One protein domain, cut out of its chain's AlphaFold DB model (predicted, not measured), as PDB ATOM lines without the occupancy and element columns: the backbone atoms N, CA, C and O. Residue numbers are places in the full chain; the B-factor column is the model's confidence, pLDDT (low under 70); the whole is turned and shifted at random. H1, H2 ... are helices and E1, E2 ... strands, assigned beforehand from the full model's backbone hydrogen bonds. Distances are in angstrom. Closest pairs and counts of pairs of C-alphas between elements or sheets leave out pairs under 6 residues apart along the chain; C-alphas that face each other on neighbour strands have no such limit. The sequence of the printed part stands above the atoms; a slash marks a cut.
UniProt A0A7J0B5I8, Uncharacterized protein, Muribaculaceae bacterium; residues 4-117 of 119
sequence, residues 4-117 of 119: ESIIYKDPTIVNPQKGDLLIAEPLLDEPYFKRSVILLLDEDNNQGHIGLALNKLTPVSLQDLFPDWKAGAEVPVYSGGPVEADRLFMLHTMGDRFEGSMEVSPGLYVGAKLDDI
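This is residues 4 to 117 of the 119 residues of an uncharacterized protein of Muribaculaceae bacterium (UniProt A0A7J0B5I8). With little regular structure, loops join a meander of consecutive antiparallel strands, E1-E2-E3, to the antiparallel pairs E4-E5 and E6-E7; residues 8 to 15 stick out toward H1. Printed are 114 residues, 40 in named elements, mostly strand: H1 E1 E2 E3 E4 H2 E5 E6 E7. It is only just loose, close to compact, radius of gyration of the C-alphas 16.3 A, spanning 54 by 30 by 25 A.

E2, residues 37-44, is 20.0 A long; E1 is 21-23, E3 48-53, E4 57-61, H2 62-65, E5 76-78, E6 102-105. H1, 4-7, begins at C-alpha (140.411, 197.776, 144.038); E7, 108-110, ends at (167.347, 220.584, 145.748).

Hairpin E1-E2 has N 22 and O 38 2.8 A apart, hairpin E2-E3 N 39 and O 52 2.9 A. The closest C-alphas of E2 and E6 are Leu 41 and Val 104, 5.8 A. H1 and H2 are too short for O i to N i+4 pairs.

The printed part has no cut; links H1-E1, E1-E2 and E5-E6 are long; 15 residues have pLDDT under 70, among them residues 4 to 13.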
ATOM      1  N   GLU A   4     140.098 196.557 144.773       63.22
ATOM      2  CA  GLU A   4     140.411 197.776 144.038       63.22
ATOM      3  C   GLU A   4     139.334 198.835 144.280       63.22
ATOM      4  O   GLU A   4     139.654 199.931 144.724       63.22
ATOM      5  N   SER A   5     138.048 198.499 144.168       59.09
ATOM      6  CA  SER A   5     136.963 199.454 144.467       59.09
ATOM      7  C   SER A   5     136.936 199.992 145.911       59.09
ATOM      8  O   SER A   5     136.339 201.037 146.172       59.09
ATOM      9  N   ILE A   6     137.546 199.279 146.868       65.19
ATOM     10  CA  ILE A   6     137.606 199.684 148.285       65.19
ATOM     11  C   ILE A   6     138.790 200.623 148.537       65.19
ATOM     12  O   ILE A   6     138.692 201.525 149.371       65.19
ATOM     13  N   ILE A   7     139.901 200.400 147.837       64.69
ATOM     14  CA  ILE A   7     141.134 201.179 147.981       64.69
ATOM     15  C   ILE A   7     141.090 202.430 147.092       64.69
ATOM     16  O   ILE A   7     141.516 203.501 147.521       64.69
ATOM     17  N   TYR A   8     140.512 202.326 145.896       65.19
ATOM     18  CA  TYR A   8     140.465 203.391 144.901       65.19
ATOM     19  C   TYR A   8     139.071 204.024 144.848       65.19
ATOM     20  O   TYR A   8     138.152 203.533 144.192       65.19
ATOM     21  N   LYS A   9     138.913 205.165 145.529       58.28
ATOM     22  CA  LYS A   9     137.891 206.146 145.133       58.28
ATOM     23  C   LYS A   9     138.341 206.751 143.810       58.28
ATOM     24  O   LYS A   9     139.494 207.157 143.728       58.28
ATOM     25  N   ASP A  10     137.425 206.785 142.839       57.81
ATOM     26  CA  ASP A  10     137.582 207.346 141.490       57.81
ATOM     27  C   ASP A  10     138.684 208.418 141.451       57.81
ATOM     28  O   ASP A  10     138.507 209.482 142.063       57.81
ATOM     29  N   PRO A  11     139.860 208.116 140.868       58.44
ATOM     30  CA  PRO A  11     140.961 209.047 140.882       58.44
ATOM     31  C   PRO A  11     140.541 210.201 139.984       58.44
ATOM     32  O   PRO A  11     140.603 210.114 138.759       58.44
ATOM     33  N   THR A  12     140.127 211.317 140.585       60.53
ATOM     34  CA  THR A  12     140.290 212.612 139.928       60.53
ATOM     35  C   THR A  12     141.694 212.601 139.347       60.53
ATOM     36  O   THR A  12     142.649 212.429 140.102       60.53
ATOM     37  N   ILE A  13     141.804 212.669 138.020       65.00
ATOM     38  CA  ILE A  13     143.091 212.624 137.333       65.00
ATOM     39  C   ILE A  13     143.830 213.899 137.734       65.00
ATOM     40  O   ILE A  13     143.606 214.970 137.171       65.00
ATOM     41  N   VAL A  14     144.640 213.796 138.781       74.56
ATOM     42  CA  VAL A  14     145.547 214.853 139.209       74.56
ATOM     43  C   VAL A  14     146.799 214.678 138.371       74.56
ATOM     44  O   VAL A  14     147.407 213.612 138.398       74.56
ATOM     45  N   ASN A  15     147.160 215.704 137.602       84.25
ATOM     46  CA  ASN A  15     148.467 215.743 136.964       84.25
ATOM     47  C   ASN A  15     149.501 216.038 138.056       84.25
ATOM     48  O   ASN A  15     149.408 217.119 138.645       84.25
ATOM     49  N   PRO A  16     150.437 215.125 138.362       89.44
ATOM     50  CA  PRO A  16     151.448 215.383 139.374       89.44
ATOM     51  C   PRO A  16     152.289 216.602 138.999       89.44
ATOM     52  O   PRO A  16     152.552 216.859 137.823       89.44
ATOM     53  N   GLN A  17     152.689 217.379 139.992       91.75
ATOM     54  CA  GLN A  17     153.476 218.591 139.824       91.75
ATOM     55  C   GLN A  17     154.745 218.524 140.671       91.75
ATOM     56  O   GLN A  17     154.872 217.724 141.599       91.75
ATOM     57  N   LYS A  18     155.700 219.403 140.359       93.19
ATOM     58  CA  LYS A  18     156.868 219.625 141.212       93.19
ATOM     59  C   LYS A  18     156.432 219.850 142.667       93.19
ATOM     60  O   LYS A  18     155.546 220.661 142.930       93.19
ATOM     61  N   GLY A  19     157.080 219.148 143.595       94.69
ATOM     62  CA  GLY A  19     156.775 219.188 145.024       94.69
ATOM     63  C   GLY A  19     155.779 218.128 145.496       94.69
ATOM     64  O   GLY A  19     155.705 217.888 146.704       94.69
ATOM     65  N   ASP A  20     155.070 217.452 144.589       94.81
ATOM     66  CA  ASP A  20     154.186 216.350 144.961       94.81
ATOM     67  C   ASP A  20     154.976 215.117 145.410       94.81
ATOM     68  O   ASP A  20     156.098 214.845 144.965       94.81
ATOM     69  N   LEU A  21     154.342 214.337 146.286       95.56
ATOM     70  CA  LEU A  21     154.817 213.022 146.692       95.56
ATOM     71  C   LEU A  21     154.007 211.939 145.985       95.56
ATOM     72  O   LEU A  21     152.796 211.828 146.184       95.56
ATOM     73  N   LEU A  22     154.689 211.085 145.226       94.44
ATOM     74  CA  LEU A  22     154.115 209.846 144.719       94.44
ATOM     75  C   LEU A  22     154.335 208.746 145.751       94.44
ATOM     76  O   LEU A  22     155.468 208.454 146.147       94.44
ATOM     77  N   ILE A  23     153.245 208.129 146.192       94.31
ATOM     78  CA  ILE A  23     153.276 207.039 147.164       94.31
ATOM     79  C   ILE A  23     152.980 205.751 146.414       94.31
ATOM     80  O   ILE A  23     151.922 205.616 145.803       94.31
ATOM     81  N   ALA A  24     153.920 204.810 146.466       93.38
ATOM     82  CA  ALA A  24     153.731 203.513 145.848       93.38
ATOM     83  C   ALA A  24     152.526 202.791 146.448       93.38
ATOM     84  O   ALA A  24     152.330 202.764 147.669       93.38
ATOM     85  N   GLU A  25     151.762 202.141 145.582       89.00
ATOM     86  CA  GLU A  25     150.658 201.309 146.021       89.00
ATOM     87  C   GLU A  25     151.175 200.168 146.908       89.00
ATOM     88  O   GLU A  25     152.257 199.621 146.653       89.00
ATOM     89  N   PRO A  26     150.415 199.750 147.937       86.44
ATOM     90  CA  PRO A  26     150.857 198.696 148.846       86.44
ATOM     91  C   PRO A  26     151.219 197.381 148.147       86.44
ATOM     92  O   PRO A  26     152.072 196.645 148.642       86.44
ATOM     93  N   LEU A  27     150.559 197.094 147.020       87.25
ATOM     94  CA  LEU A  27     150.705 195.869 146.234       87.25
ATOM     95  C   LEU A  27     151.553 196.056 144.968       87.25
ATOM     96  O   LEU A  27     151.652 195.121 144.178       87.25
ATOM     97  N   LEU A  28     152.170 197.228 144.773       88.94
ATOM     98  CA  LEU A  28     153.072 197.451 143.648       88.94
ATOM     99  C   LEU A  28     154.285 196.523 143.776       88.94
ATOM    100  O   LEU A  28     155.165 196.745 144.611       88.94
ATOM    101  N   ASP A  29     154.331 195.496 142.931       87.94
ATOM    102  CA  ASP A  29     155.399 194.493 142.896       87.94
ATOM    103  C   ASP A  29     156.423 194.807 141.794       87.94
ATOM    104  O   ASP A  29     156.749 193.988 140.938       87.94
ATOM    105  N   GLU A  30     156.911 196.049 141.799       91.38
ATOM    106  CA  GLU A  30     158.015 196.501 140.952       91.38
ATOM    107  C   GLU A  30     159.272 196.690 141.831       91.38
ATOM    108  O   GLU A  30     159.196 197.342 142.879       91.38
ATOM    109  N   PRO A  31     160.431 196.099 141.479       85.50
ATOM    110  CA  PRO A  31     161.620 196.078 142.336       85.50
ATOM    111  C   PRO A  31     162.103 197.429 142.881       85.50
ATOM    112  O   PRO A  31     162.491 197.494 144.056       85.50
ATOM    113  N   TYR A  32     162.090 198.487 142.073       86.56
ATOM    114  CA  TYR A  32     162.603 199.802 142.455       86.56
ATOM    115  C   TYR A  32     161.573 200.595 143.262       86.56
ATOM    116  O   TYR A  32     161.888 201.133 144.333       86.56
ATOM    117  N   PHE A  33     160.325 200.597 142.810       92.88
ATOM    118  CA  PHE A  33     159.266 201.455 143.327       92.88
ATOM    119  C   PHE A  33     158.380 200.794 144.381       92.88
ATOM    120  O   PHE A  33     157.634 201.493 145.060       92.88
ATOM    121  N   LYS A  34     158.486 199.485 144.636       94.19
ATOM    122  CA  LYS A  34     157.735 198.865 145.739       94.19
ATOM    123  C   LYS A  34     157.985 199.599 147.055       94.19
ATOM    124  O   LYS A  34     159.138 199.800 147.460       94.19
ATOM    125  N   ARG A  35     156.909 199.988 147.743       93.62
ATOM    126  CA  ARG A  35     156.958 200.729 149.019       93.62
ATOM    127  C   ARG A  35     157.776 202.033 148.954       93.62
ATOM    128  O   ARG A  35     158.338 202.427 149.975       93.62
ATOM    129  N   SER A  36     157.919 202.667 147.790       96.31
ATOM    130  CA  SER A  36     158.633 203.941 147.671       96.31
ATOM    131  C   SER A  36     157.755 205.136 148.044       96.31
ATOM    132  O   SER A  36     156.528 205.107 147.928       96.31
ATOM    133  N   VAL A  37     158.417 206.200 148.489       97.19
ATOM    134  CA  VAL A  37     157.884 207.564 148.495       97.19
ATOM    135  C   VAL A  37     158.800 208.375 147.592       97.19
ATOM    136  O   VAL A  37     159.999 208.441 147.867       97.19
ATOM    137  N   ILE A  38     158.266 208.937 146.512       96.44
ATOM    138  CA  ILE A  38     159.035 209.667 145.498       96.44
ATOM    139  C   ILE A  38     158.647 211.141 145.552       96.44
ATOM    140  O   ILE A  38     157.467 211.456 145.450       96.44
ATOM    141  N   LEU A  39     159.623 212.032 145.687       97.06
ATOM    142  CA  LEU A  39     159.439 213.476 145.543       97.06
ATOM    143  C   LEU A  39     159.648 213.884 144.088       97.06
ATOM    144  O   LEU A  39     160.698 213.572 143.528       97.06
ATOM    145  N   LEU A  40     158.697 214.609 143.503       95.56
ATOM    146  CA  LEU A  40     158.861 215.193 142.171       95.56
ATOM    147  C   LEU A  40     159.661 216.495 142.242       95.56
ATOM    148  O   LEU A  40     159.285 217.426 142.952       95.56
ATOM    149  N   LEU A  41     160.766 216.549 141.502       93.31
ATOM    150  CA  LEU A  41     161.694 217.678 141.478       93.31
ATOM    151  C   LEU A  41     161.410 218.661 140.351       93.31
ATOM    152  O   LEU A  41     161.569 219.858 140.554       93.31
ATOM    153  N   ASP A  42     161.055 218.161 139.171       86.94
ATOM    154  CA  ASP A  42     160.775 218.985 137.998       86.94
ATOM    155  C   ASP A  42     160.017 218.181 136.934       86.94
ATOM    156  O   ASP A  42     159.914 216.951 137.013       86.94
ATOM    157  N   GLU A  43     159.508 218.879 135.927       80.94
ATOM    158  CA  GLU A  43     158.959 218.291 134.710       80.94
ATOM    159  C   GLU A  43     159.891 218.599 133.535       80.94
ATOM    160  O   GLU A  43     160.133 219.755 133.186       80.94
ATOM    161  N   ASP A  44     160.423 217.558 132.900       76.25
ATOM    162  CA  ASP A  44     161.054 217.703 131.597       76.25
ATOM    163  C   ASP A  44     159.941 217.748 130.547       76.25
ATOM    164  O   ASP A  44     159.236 216.757 130.327       76.25
ATOM    165  N   ASN A  45     159.841 218.898 129.874       66.81
ATOM    166  CA  ASN A  45     158.837 219.234 128.863       66.81
ATOM    167  C   ASN A  45     158.632 218.167 127.765       66.81
ATOM    168  O   ASN A  45     157.645 218.260 127.040       66.81
ATOM    169  N   ASN A  46     159.529 217.181 127.605       68.88
ATOM    170  CA  ASN A  46     159.336 216.044 126.694       68.88
ATOM    171  C   ASN A  46     159.743 214.663 127.252       68.88
ATOM    172  O   ASN A  46     159.626 213.677 126.521       68.88
ATOM    173  N   GLN A  47     160.228 214.559 128.495       74.12
ATOM    174  CA  GLN A  47     160.721 213.288 129.067       74.12
ATOM    175  C   GLN A  47     159.980 212.842 130.335       74.12
ATOM    176  O   GLN A  47     160.285 211.783 130.882       74.12
ATOM    177  N   GLY A  48     158.968 213.598 130.767       84.62
ATOM    178  CA  GLY A  48     158.182 213.293 131.961       84.62
ATOM    179  C   GLY A  48     158.780 213.929 133.212       84.62
ATOM    180  O   GLY A  48     159.448 214.954 133.139       84.62
ATOM    181  N   HIS A  49     158.522 213.347 134.381       89.56
ATOM    182  CA  HIS A  49     158.957 213.939 135.645       89.56
ATOM    183  C   HIS A  49     160.315 213.414 136.100       89.56
ATOM    184  O   HIS A  49     160.603 212.218 136.016       89.56
ATOM    185  N   ILE A  50     161.107 214.306 136.685       91.75
ATOM    186  CA  ILE A  50     162.289 213.945 137.465       91.75
ATOM    187  C   ILE A  50     161.850 213.801 138.919       91.75
ATOM    188  O   ILE A  50     161.173 214.677 139.458       91.75
ATOM    189  N   GLY A  51     162.252 212.715 139.579       93.62
ATOM    190  CA  GLY A  51     161.928 212.500 140.983       93.62
ATOM    191  C   GLY A  51     162.968 211.685 141.738       93.62
ATOM    192  O   GLY A  51     163.795 211.002 141.138       93.62
ATOM    193  N   LEU A  52     162.910 211.770 143.067       95.56
ATOM    194  CA  LEU A  52     163.808 211.067 143.984       95.56
ATOM    195  C   LEU A  52     163.027 210.205 144.969       95.56
ATOM    196  O   LEU A  52     162.157 210.701 145.685       95.56
ATOM    197  N   ALA A  53     163.384 208.929 145.069       96.25
ATOM    198  CA  ALA A  53     162.936 208.066 146.148       96.25
ATOM    199  C   ALA A  53     163.572 208.504 147.481       96.25
ATOM    200  O   ALA A  53     164.790 208.513 147.641       96.25
ATOM    201  N   LEU A  54     162.732 208.837 148.461       96.19
ATOM    202  CA  LEU A  54     163.156 209.392 149.752       96.19
ATOM    203  C   LEU A  54     163.445 208.326 150.815       96.19
ATOM    204  O   LEU A  54     164.057 208.610 151.839       96.19
ATOM    205  N   ASN A  55     162.958 207.099 150.621       95.81
ATOM    206  CA  ASN A  55     162.910 206.073 151.667       95.81
ATOM    207  C   ASN A  55     163.660 204.782 151.300       95.81
ATOM    208  O   ASN A  55     163.344 203.703 151.804       95.81
ATOM    209  N   LYS A  56     164.657 204.887 150.418       94.75
ATOM    210  CA  LYS A  56     165.496 203.774 149.957       94.75
ATOM    211  C   LYS A  56     166.921 203.938 150.477       94.75
ATOM    212  O   LYS A  56     167.809 204.360 149.748       94.75
ATOM    213  N   LEU A  57     167.120 203.650 151.761       95.38
ATOM    214  CA  LEU A  57     168.433 203.759 152.400       95.38
ATOM    215  C   LEU A  57     169.443 202.804 151.743       95.38
ATOM    216  O   LEU A  57     169.117 201.647 151.468       95.38
ATOM    217  N   THR A  58     170.661 203.285 151.514       94.44
ATOM    218  CA  THR A  58     171.788 202.473 151.033       94.44
ATOM    219  C   THR A  58     172.711 202.093 152.199       94.44
ATOM    220  O   THR A  58     172.626 202.706 153.262       94.44
ATOM    221  N   PRO A  59     173.604 201.098 152.041       94.75
ATOM    222  CA  PRO A  59     174.626 200.804 153.048       94.75
ATOM    223  C   PRO A  59     175.807 201.790 153.020       94.75
ATOM    224  O   PRO A  59     176.797 201.545 153.700       94.75
ATOM    225  N   VAL A  60     175.735 202.838 152.197       92.38
ATOM    226  CA  VAL A  60     176.798 203.819 151.981       92.38
ATOM    227  C   VAL A  60     176.434 205.107 152.717       92.38
ATOM    228  O   VAL A  60     175.300 205.591 152.636       92.38
ATOM    229  N   SER A  61     177.399 205.671 153.427       91.50
ATOM    230  CA  SER A  61     177.327 207.009 154.007       91.50
ATOM    231  C   SER A  61     178.018 208.028 153.104       91.50
ATOM    232  O   SER A  61     178.815 207.691 152.225       91.50
ATOM    233  N   LEU A  62     177.746 209.309 153.320       87.56
ATOM    234  CA  LEU A  62     178.423 210.368 152.581       87.56
ATOM    235  C   LEU A  62     179.927 210.406 152.926       87.56
ATOM    236  O   LEU A  62     180.739 210.734 152.067       87.56
ATOM    237  N   GLN A  63     180.316 209.983 154.132       88.12
ATOM    238  CA  GLN A  63     181.715 209.833 154.544       88.12
ATOM    239  C   GLN A  63     182.444 208.706 153.797       88.12
ATOM    240  O   GLN A  63     183.641 208.827 153.542       88.12
ATOM    241  N   ASP A  64     181.744 207.640 153.401       89.62
ATOM    242  CA  ASP A  64     182.332 206.592 152.553       89.62
ATOM    243  C   ASP A  64     182.637 207.114 151.142       89.62
ATOM    244  O   ASP A  64     183.618 206.707 150.519       89.62
ATOM    245  N   LEU A  65     181.798 208.026 150.639       87.00
ATOM    246  CA  LEU A  65     181.978 208.668 149.334       87.00
ATOM    247  C   LEU A  65     183.035 209.781 149.375       87.00
ATOM    248  O   LEU A  65     183.742 209.985 148.389       87.00
ATOM    249  N   PHE A  66     183.166 210.472 150.513       85.12
ATOM    250  CA  PHE A  66     184.079 211.602 150.710       85.12
ATOM    251  C   PHE A  66     184.867 211.455 152.021       85.12
ATOM    252  O   PHE A  66     184.556 212.118 153.013       85.12
ATOM    253  N   PRO A  67     185.929 210.626 152.040       81.38
ATOM    254  CA  PRO A  67     186.682 210.309 153.260       81.38
ATOM    255  C   PRO A  67     187.397 211.504 153.908       81.38
ATOM    256  O   PRO A  67     187.750 211.461 155.088       81.38
ATOM    257  N   ASP A  68     187.639 212.566 153.136       80.44
ATOM    258  CA  ASP A  68     188.270 213.798 153.618       80.44
ATOM    259  C   ASP A  68     187.307 214.682 154.421       80.44
ATOM    260  O   ASP A  68     187.747 215.571 155.156       80.44
ATOM    261  N   TRP A  69     186.001 214.409 154.356       77.56
ATOM    262  CA  TRP A  69     185.015 215.093 155.173       77.56
ATOM    263  C   TRP A  69     185.034 214.550 156.605       77.56
ATOM    264  O   TRP A  69     184.522 213.473 156.909       77.56
ATOM    265  N   LYS A  70     185.658 215.309 157.511       69.19
ATOM    266  CA  LYS A  70     185.859 214.913 158.920       69.19
ATOM    267  C   LYS A  70     184.892 215.571 159.903       69.19
ATOM    268  O   LYS A  70     185.070 215.426 161.113       69.19
ATOM    269  N   ALA A  71     183.914 216.325 159.410       64.75
ATOM    270  CA  ALA A  71     182.999 217.088 160.245       64.75
ATOM    271  C   ALA A  71     181.653 216.368 160.409       64.75
ATOM    272  O   ALA A  71     181.071 215.875 159.447       64.75
ATOM    273  N   GLY A  72     181.131 216.372 161.637       70.00
ATOM    274  CA  GLY A  72     179.737 216.034 161.919       70.00
ATOM    275  C   GLY A  72     179.429 214.554 162.162       70.00
ATOM    276  O   GLY A  72     180.305 213.730 162.418       70.00
ATOM    277  N   ALA A  73     178.129 214.262 162.170       79.06
ATOM    278  CA  ALA A  73     177.590 212.913 162.275       79.06
ATOM    279  C   ALA A  73     177.605 212.218 160.906       79.06
ATOM    280  O   ALA A  73     177.603 212.876 159.866       79.06
ATOM    281  N   GLU A  74     177.574 210.886 160.917       84.62
ATOM    282  CA  GLU A  74     177.430 210.082 159.706       84.62
ATOM    283  C   GLU A  74     176.147 210.473 158.959       84.62
ATOM    284  O   GLU A  74     175.064 210.512 159.552       84.62
ATOM    285  N   VAL A  75     176.270 210.801 157.670       87.38
ATOM    286  CA  VAL A  75     175.129 211.228 156.853       87.38
ATOM    287  C   VAL A  75     174.730 210.087 155.920       87.38
ATOM    288  O   VAL A  75     175.517 209.716 155.049       87.38
ATOM    289  N   PRO A  76     173.523 209.515 156.080       91.56
ATOM    290  CA  PRO A  76     173.077 208.401 155.254       91.56
ATOM    291  C   PRO A  76     172.851 208.830 153.803       91.56
ATOM    292  O   PRO A  76     172.260 209.881 153.543       91.56
ATOM    293  N   VAL A  77     173.242 207.974 152.856       92.94
ATOM    294  CA  VAL A  77     172.928 208.150 151.434       92.94
ATOM    295  C   VAL A  77     171.740 207.269 151.064       92.94
ATOM    296  O   VAL A  77     171.657 206.092 151.433       92.94
ATOM    297  N   TYR A  78     170.809 207.843 150.310       95.00
ATOM    298  CA  TYR A  78     169.620 207.163 149.808       95.00
ATOM    299  C   TYR A  78     169.743 206.936 148.301       95.00
ATOM    300  O   TYR A  78     170.280 207.766 147.571       95.00
ATOM    301  N   SER A  79     169.218 205.810 147.824       94.62
ATOM    302  CA  SER A  79     169.086 205.528 146.401       94.62
ATOM    303  C   SER A  79     167.906 206.329 145.861       94.62
ATOM    304  O   SER A  79     166.752 205.994 146.124       94.62
ATOM    305  N   GLY A  80     168.203 207.402 145.125       93.44
ATOM    306  CA  GLY A  80     167.193 208.295 144.551       93.44
ATOM    307  C   GLY A  80     166.378 207.667 143.417       93.44
ATOM    308  O   GLY A  80     165.261 208.099 143.154       93.44
ATOM    309  N   GLY A  81     166.885 206.619 142.772       92.50
ATOM    310  CA  GLY A  81     166.197 205.933 141.685       92.50
ATOM    311  C   GLY A  81     167.131 205.020 140.891       92.50
ATOM    312  O   GLY A  81     168.317 204.920 141.209       92.50
ATOM    313  N   PRO A  82     166.608 204.331 139.865       90.75
ATOM    314  CA  PRO A  82     167.390 203.417 139.028       90.75
ATOM    315  C   PRO A  82     168.266 204.113 137.971       90.75
ATOM    316  O   PRO A  82     169.037 203.443 137.289       90.75
ATOM    317  N   VAL A  83     168.124 205.429 137.794       90.00
ATOM    318  CA  VAL A  83     168.768 206.215 136.730       90.00
ATOM    319  C   VAL A  83     169.810 207.157 137.340       90.00
ATOM    320  O   VAL A  83     169.580 207.671 138.429       90.00
ATOM    321  N   GLU A  84     170.935 207.373 136.643       86.81
ATOM    322  CA  GLU A  84     172.037 208.262 137.072       86.81
ATOM    323  C   GLU A  84     172.517 207.990 138.514       86.81
ATOM    324  O   GLU A  84     172.628 208.892 139.340       86.81
ATOM    325  N   ALA A  85     172.799 206.722 138.844       84.38
ATOM    326  CA  ALA A  85     173.205 206.307 140.196       84.38
ATOM    327  C   ALA A  85     174.561 206.882 140.665       84.38
ATOM    328  O   ALA A  85     174.905 206.770 141.840       84.38
ATOM    329  N   ASP A  86     175.334 207.468 139.755       86.69
ATOM    330  CA  ASP A  86     176.589 208.179 140.003       86.69
ATOM    331  C   ASP A  86     176.391 209.675 140.306       86.69
ATOM    332  O   ASP A  86     177.348 210.365 140.663       86.69
ATOM    333  N   ARG A  87     175.156 210.183 140.212       88.19
ATOM    334  CA  ARG A  87     174.815 211.574 140.505       88.19
ATOM    335  C   ARG A  87     174.232 211.724 141.906       88.19
ATOM    336  O   ARG A  87     173.252 211.080 142.271       88.19
ATOM    337  N   LEU A  88     174.796 212.653 142.677       89.75
ATOM    338  CA  LEU A  88     174.277 213.013 143.994       89.75
ATOM    339  C   LEU A  88     173.313 214.194 143.901       89.75
ATOM    340  O   LEU A  88     173.614 215.228 143.304       89.75
ATOM    341  N   PHE A  89     172.165 214.037 144.552       91.44
ATOM    342  CA  PHE A  89     171.205 215.105 144.785       91.44
ATOM    343  C   PHE A  89     171.168 215.414 146.273       91.44
ATOM    344  O   PHE A  89     171.105 214.511 147.105       91.44
ATOM    345  N   MET A  90     171.174 216.700 146.602       90.88
ATOM    346  CA  MET A  90     171.110 217.162 147.982       90.88
ATOM    347  C   MET A  90     169.783 217.859 148.204       90.88
ATOM    348  O   MET A  90     169.474 218.816 147.501       90.88
ATOM    349  N   LEU A  91     169.013 217.358 149.167       93.06
ATOM    350  CA  LEU A  91     167.782 217.978 149.641       93.06
ATOM    351  C   LEU A  91     168.078 218.719 150.944       93.06
ATOM    352  O   LEU A  91     168.652 218.140 151.866       93.06
ATOM    353  N   HIS A  92     167.701 219.991 151.026       92.25
ATOM    354  CA  HIS A  92     168.006 220.838 152.180       92.25
ATOM    355  C   HIS A  92     166.946 221.922 152.399       92.25
ATOM    356  O   HIS A  92     166.115 222.203 151.542       92.25
ATOM    357  N   THR A  93     167.000 222.566 153.564       94.19
ATOM    358  CA  THR A  93     166.108 223.673 153.961       94.19
ATOM    359  C   THR A  93     166.842 225.013 154.059       94.19
ATOM    360  O   THR A  93     166.374 225.966 154.675       94.19
ATOM    361  N   MET A  94     168.034 225.086 153.462       92.56
ATOM    362  CA  MET A  94     168.962 226.218 153.604       92.56
ATOM    363  C   MET A  94     168.681 227.390 152.649       92.56
ATOM    364  O   MET A  94     169.471 228.327 152.616       92.56
ATOM    365  N   GLY A  95     167.570 227.376 151.907       92.19
ATOM    366  CA  GLY A  95     167.232 228.446 150.968       92.19
ATOM    367  C   GLY A  95     168.103 228.443 149.712       92.19
ATOM    368  O   GLY A  95     168.630 227.412 149.306       92.19
ATOM    369  N   ASP A  96     168.299 229.625 149.143       90.81
ATOM    370  CA  ASP A  96     169.143 229.919 147.978       90.81
ATOM    371  C   ASP A  96     170.617 230.186 148.343       90.81
ATOM    372  O   ASP A  96     171.354 230.813 147.583       90.81
ATOM    373  N   ARG A  97     171.064 229.716 149.517       88.88
ATOM    374  CA  ARG A  97     172.437 229.932 150.010       88.88
ATOM    375  C   ARG A  97     173.513 229.342 149.104       88.88
ATOM    376  O   ARG A  97     174.636 229.838 149.134       88.88
ATOM    377  N   PHE A  98     173.188 228.291 148.356       89.12
ATOM    378  CA  PHE A  98     174.126 227.599 147.483       89.12
ATOM    379  C   PHE A  98     173.781 227.847 146.017       89.12
ATOM    380  O   PHE A  98     172.614 227.915 145.620       89.12
ATOM    381  N   GLU A  99     174.815 227.981 145.192       87.94
ATOM    382  CA  GLU A  99     174.630 228.149 143.756       87.94
ATOM    383  C   GLU A  99     173.980 226.888 143.169       87.94
ATOM    384  O   GLU A  99     174.428 225.765 143.402       87.94
ATOM    385  N   GLY A 100     172.914 227.073 142.388       87.00
ATOM    386  CA  GLY A 100     172.168 225.964 141.794       87.00
ATOM    387  C   GLY A 100     171.114 225.333 142.708       87.00
ATOM    388  O   GLY A 100     170.492 224.358 142.288       87.00
ATOM    389  N   SER A 101     170.867 225.876 143.907       93.06
ATOM    390  CA  SER A 101     169.707 225.488 144.717       93.06
ATOM    391  C   SER A 101     168.400 225.910 144.043       93.06
ATOM    392  O   SER A 101     168.192 227.076 143.705       93.06
ATOM    393  N   MET A 102     167.486 224.958 143.888       93.25
ATOM    394  CA  MET A 102     166.154 225.156 143.325       93.25
ATOM    395  C   MET A 102     165.092 224.789 144.354       93.25
ATOM    396  O   MET A 102     165.116 223.692 144.907       93.25
ATOM    397  N   GLU A 103     164.124 225.679 144.576       95.31
ATOM    398  CA  GLU A 103     162.986 225.386 145.448       95.31
ATOM    399  C   GLU A 103     162.029 224.391 144.773       95.31
ATOM    400  O   GLU A 103     161.538 224.615 143.654       95.31
ATOM    401  N   VAL A 104     161.776 223.280 145.463       95.50
ATOM    402  CA  VAL A 104     160.907 222.180 145.015       95.50
ATOM    403  C   VAL A 104     159.548 222.258 145.701       95.50
ATOM    404  O   VAL A 104     158.516 222.080 145.060       95.50
ATOM    405  N   SER A 105     159.536 222.578 146.991       94.88
ATOM    406  CA  SER A 105     158.335 222.902 147.761       94.88
ATOM    407  C   SER A 105     158.685 223.973 148.802       94.88
ATOM    408  O   SER A 105     159.872 224.195 149.036       94.88
ATOM    409  N   PRO A 106     157.706 224.670 149.414       95.31
ATOM    410  CA  PRO A 106     157.992 225.779 150.323       95.31
ATOM    411  C   PRO A 106     158.996 225.407 151.423       95.31
ATOM    412  O   PRO A 106     158.693 224.607 152.312       95.31
ATOM    413  N   GLY A 107     160.190 226.001 151.364       95.62
ATOM    414  CA  GLY A 107     161.275 225.744 152.318       95.62
ATOM    415  C   GLY A 107     162.097 224.472 152.073       95.62
ATOM    416  O   GLY A 107     162.981 224.179 152.879       95.62
ATOM    417  N   LEU A 108     161.847 223.731 150.991       96.12
ATOM    418  CA  LEU A 108     162.604 222.552 150.571       96.12
ATOM    419  C   LEU A 108     163.263 222.801 149.215       96.12
ATOM    420  O   LEU A 108     162.602 223.056 148.207       96.12
ATOM    421  N   TYR A 109     164.578 222.647 149.193       95.69
ATOM    422  CA  TYR A 109     165.421 222.931 148.047       95.69
ATOM    423  C   TYR A 109     166.177 221.678 147.625       95.69
ATOM    424  O   TYR A 109     166.517 220.835 148.462       95.69
ATOM    425  N   VAL A 110     166.440 221.571 146.326       94.00
ATOM    426  CA  VAL A 110     167.347 220.584 145.748       94.00
ATOM    427  C   VAL A 110     168.530 221.281 145.091       94.00
ATOM    428  O   VAL A 110     168.355 222.287 144.405       94.00
ATOM    429  N   GLY A 111     169.720 220.712 145.256       90.75
ATOM    430  CA  GLY A 111     170.935 221.184 144.600       90.75
ATOM    431  C   GLY A 111     171.804 222.063 145.494       90.75
ATOM    432  O   GLY A 111     171.324 222.872 146.275       90.75
ATOM    433  N   ALA A 112     173.103 221.849 145.368       85.81
ATOM    434  CA  ALA A 112     174.214 222.626 145.904       85.81
ATOM    435  C   ALA A 112     175.483 221.960 145.348       85.81
ATOM    436  O   ALA A 112     175.418 220.813 144.877       85.81
ATOM    437  N   LYS A 113     176.640 222.622 145.395       82.88
ATOM    438  CA  LYS A 113     177.901 221.892 145.224       82.88
ATOM    439  C   LYS A 113     178.247 221.264 146.559       82.88
ATOM    440  O   LYS A 113     178.020 221.856 147.607       82.88
ATOM    441  N   LEU A 114     178.770 220.046 146.520       75.38
ATOM    442  CA  LEU A 114     179.122 219.351 147.749       75.38
ATOM    443  C   LEU A 114     180.162 220.139 148.563       75.38
ATOM    444  O   LEU A 114     180.027 220.236 149.780       75.38
ATOM    445  N   ASP A 115     181.126 220.762 147.880       77.12
ATOM    446  CA  ASP A 115     182.141 221.628 148.490       77.12
ATOM    447  C   ASP A 115     181.519 222.771 149.309       77.12
ATOM    448  O   ASP A 115     182.062 223.137 150.344       77.12
ATOM    449  N   ASP A 116     180.341 223.274 148.917       77.44
ATOM    450  CA  ASP A 116     179.664 224.365 149.630       77.44
ATOM    451  C   ASP A 116     179.101 223.931 151.002       77.44
ATOM    452  O   ASP A 116     178.719 224.777 151.809       77.44
ATOM    453  N   ILE A 117     178.990 222.621 151.259       68.94
ATOM    454  CA  ILE A 117     178.393 222.045 152.480       68.94
ATOM    455  C   ILE A 117     179.460 221.467 153.421       68.94
ATOM    456  O   ILE A 117     179.197 221.253 154.606       68.94
TER     457      ILE A 117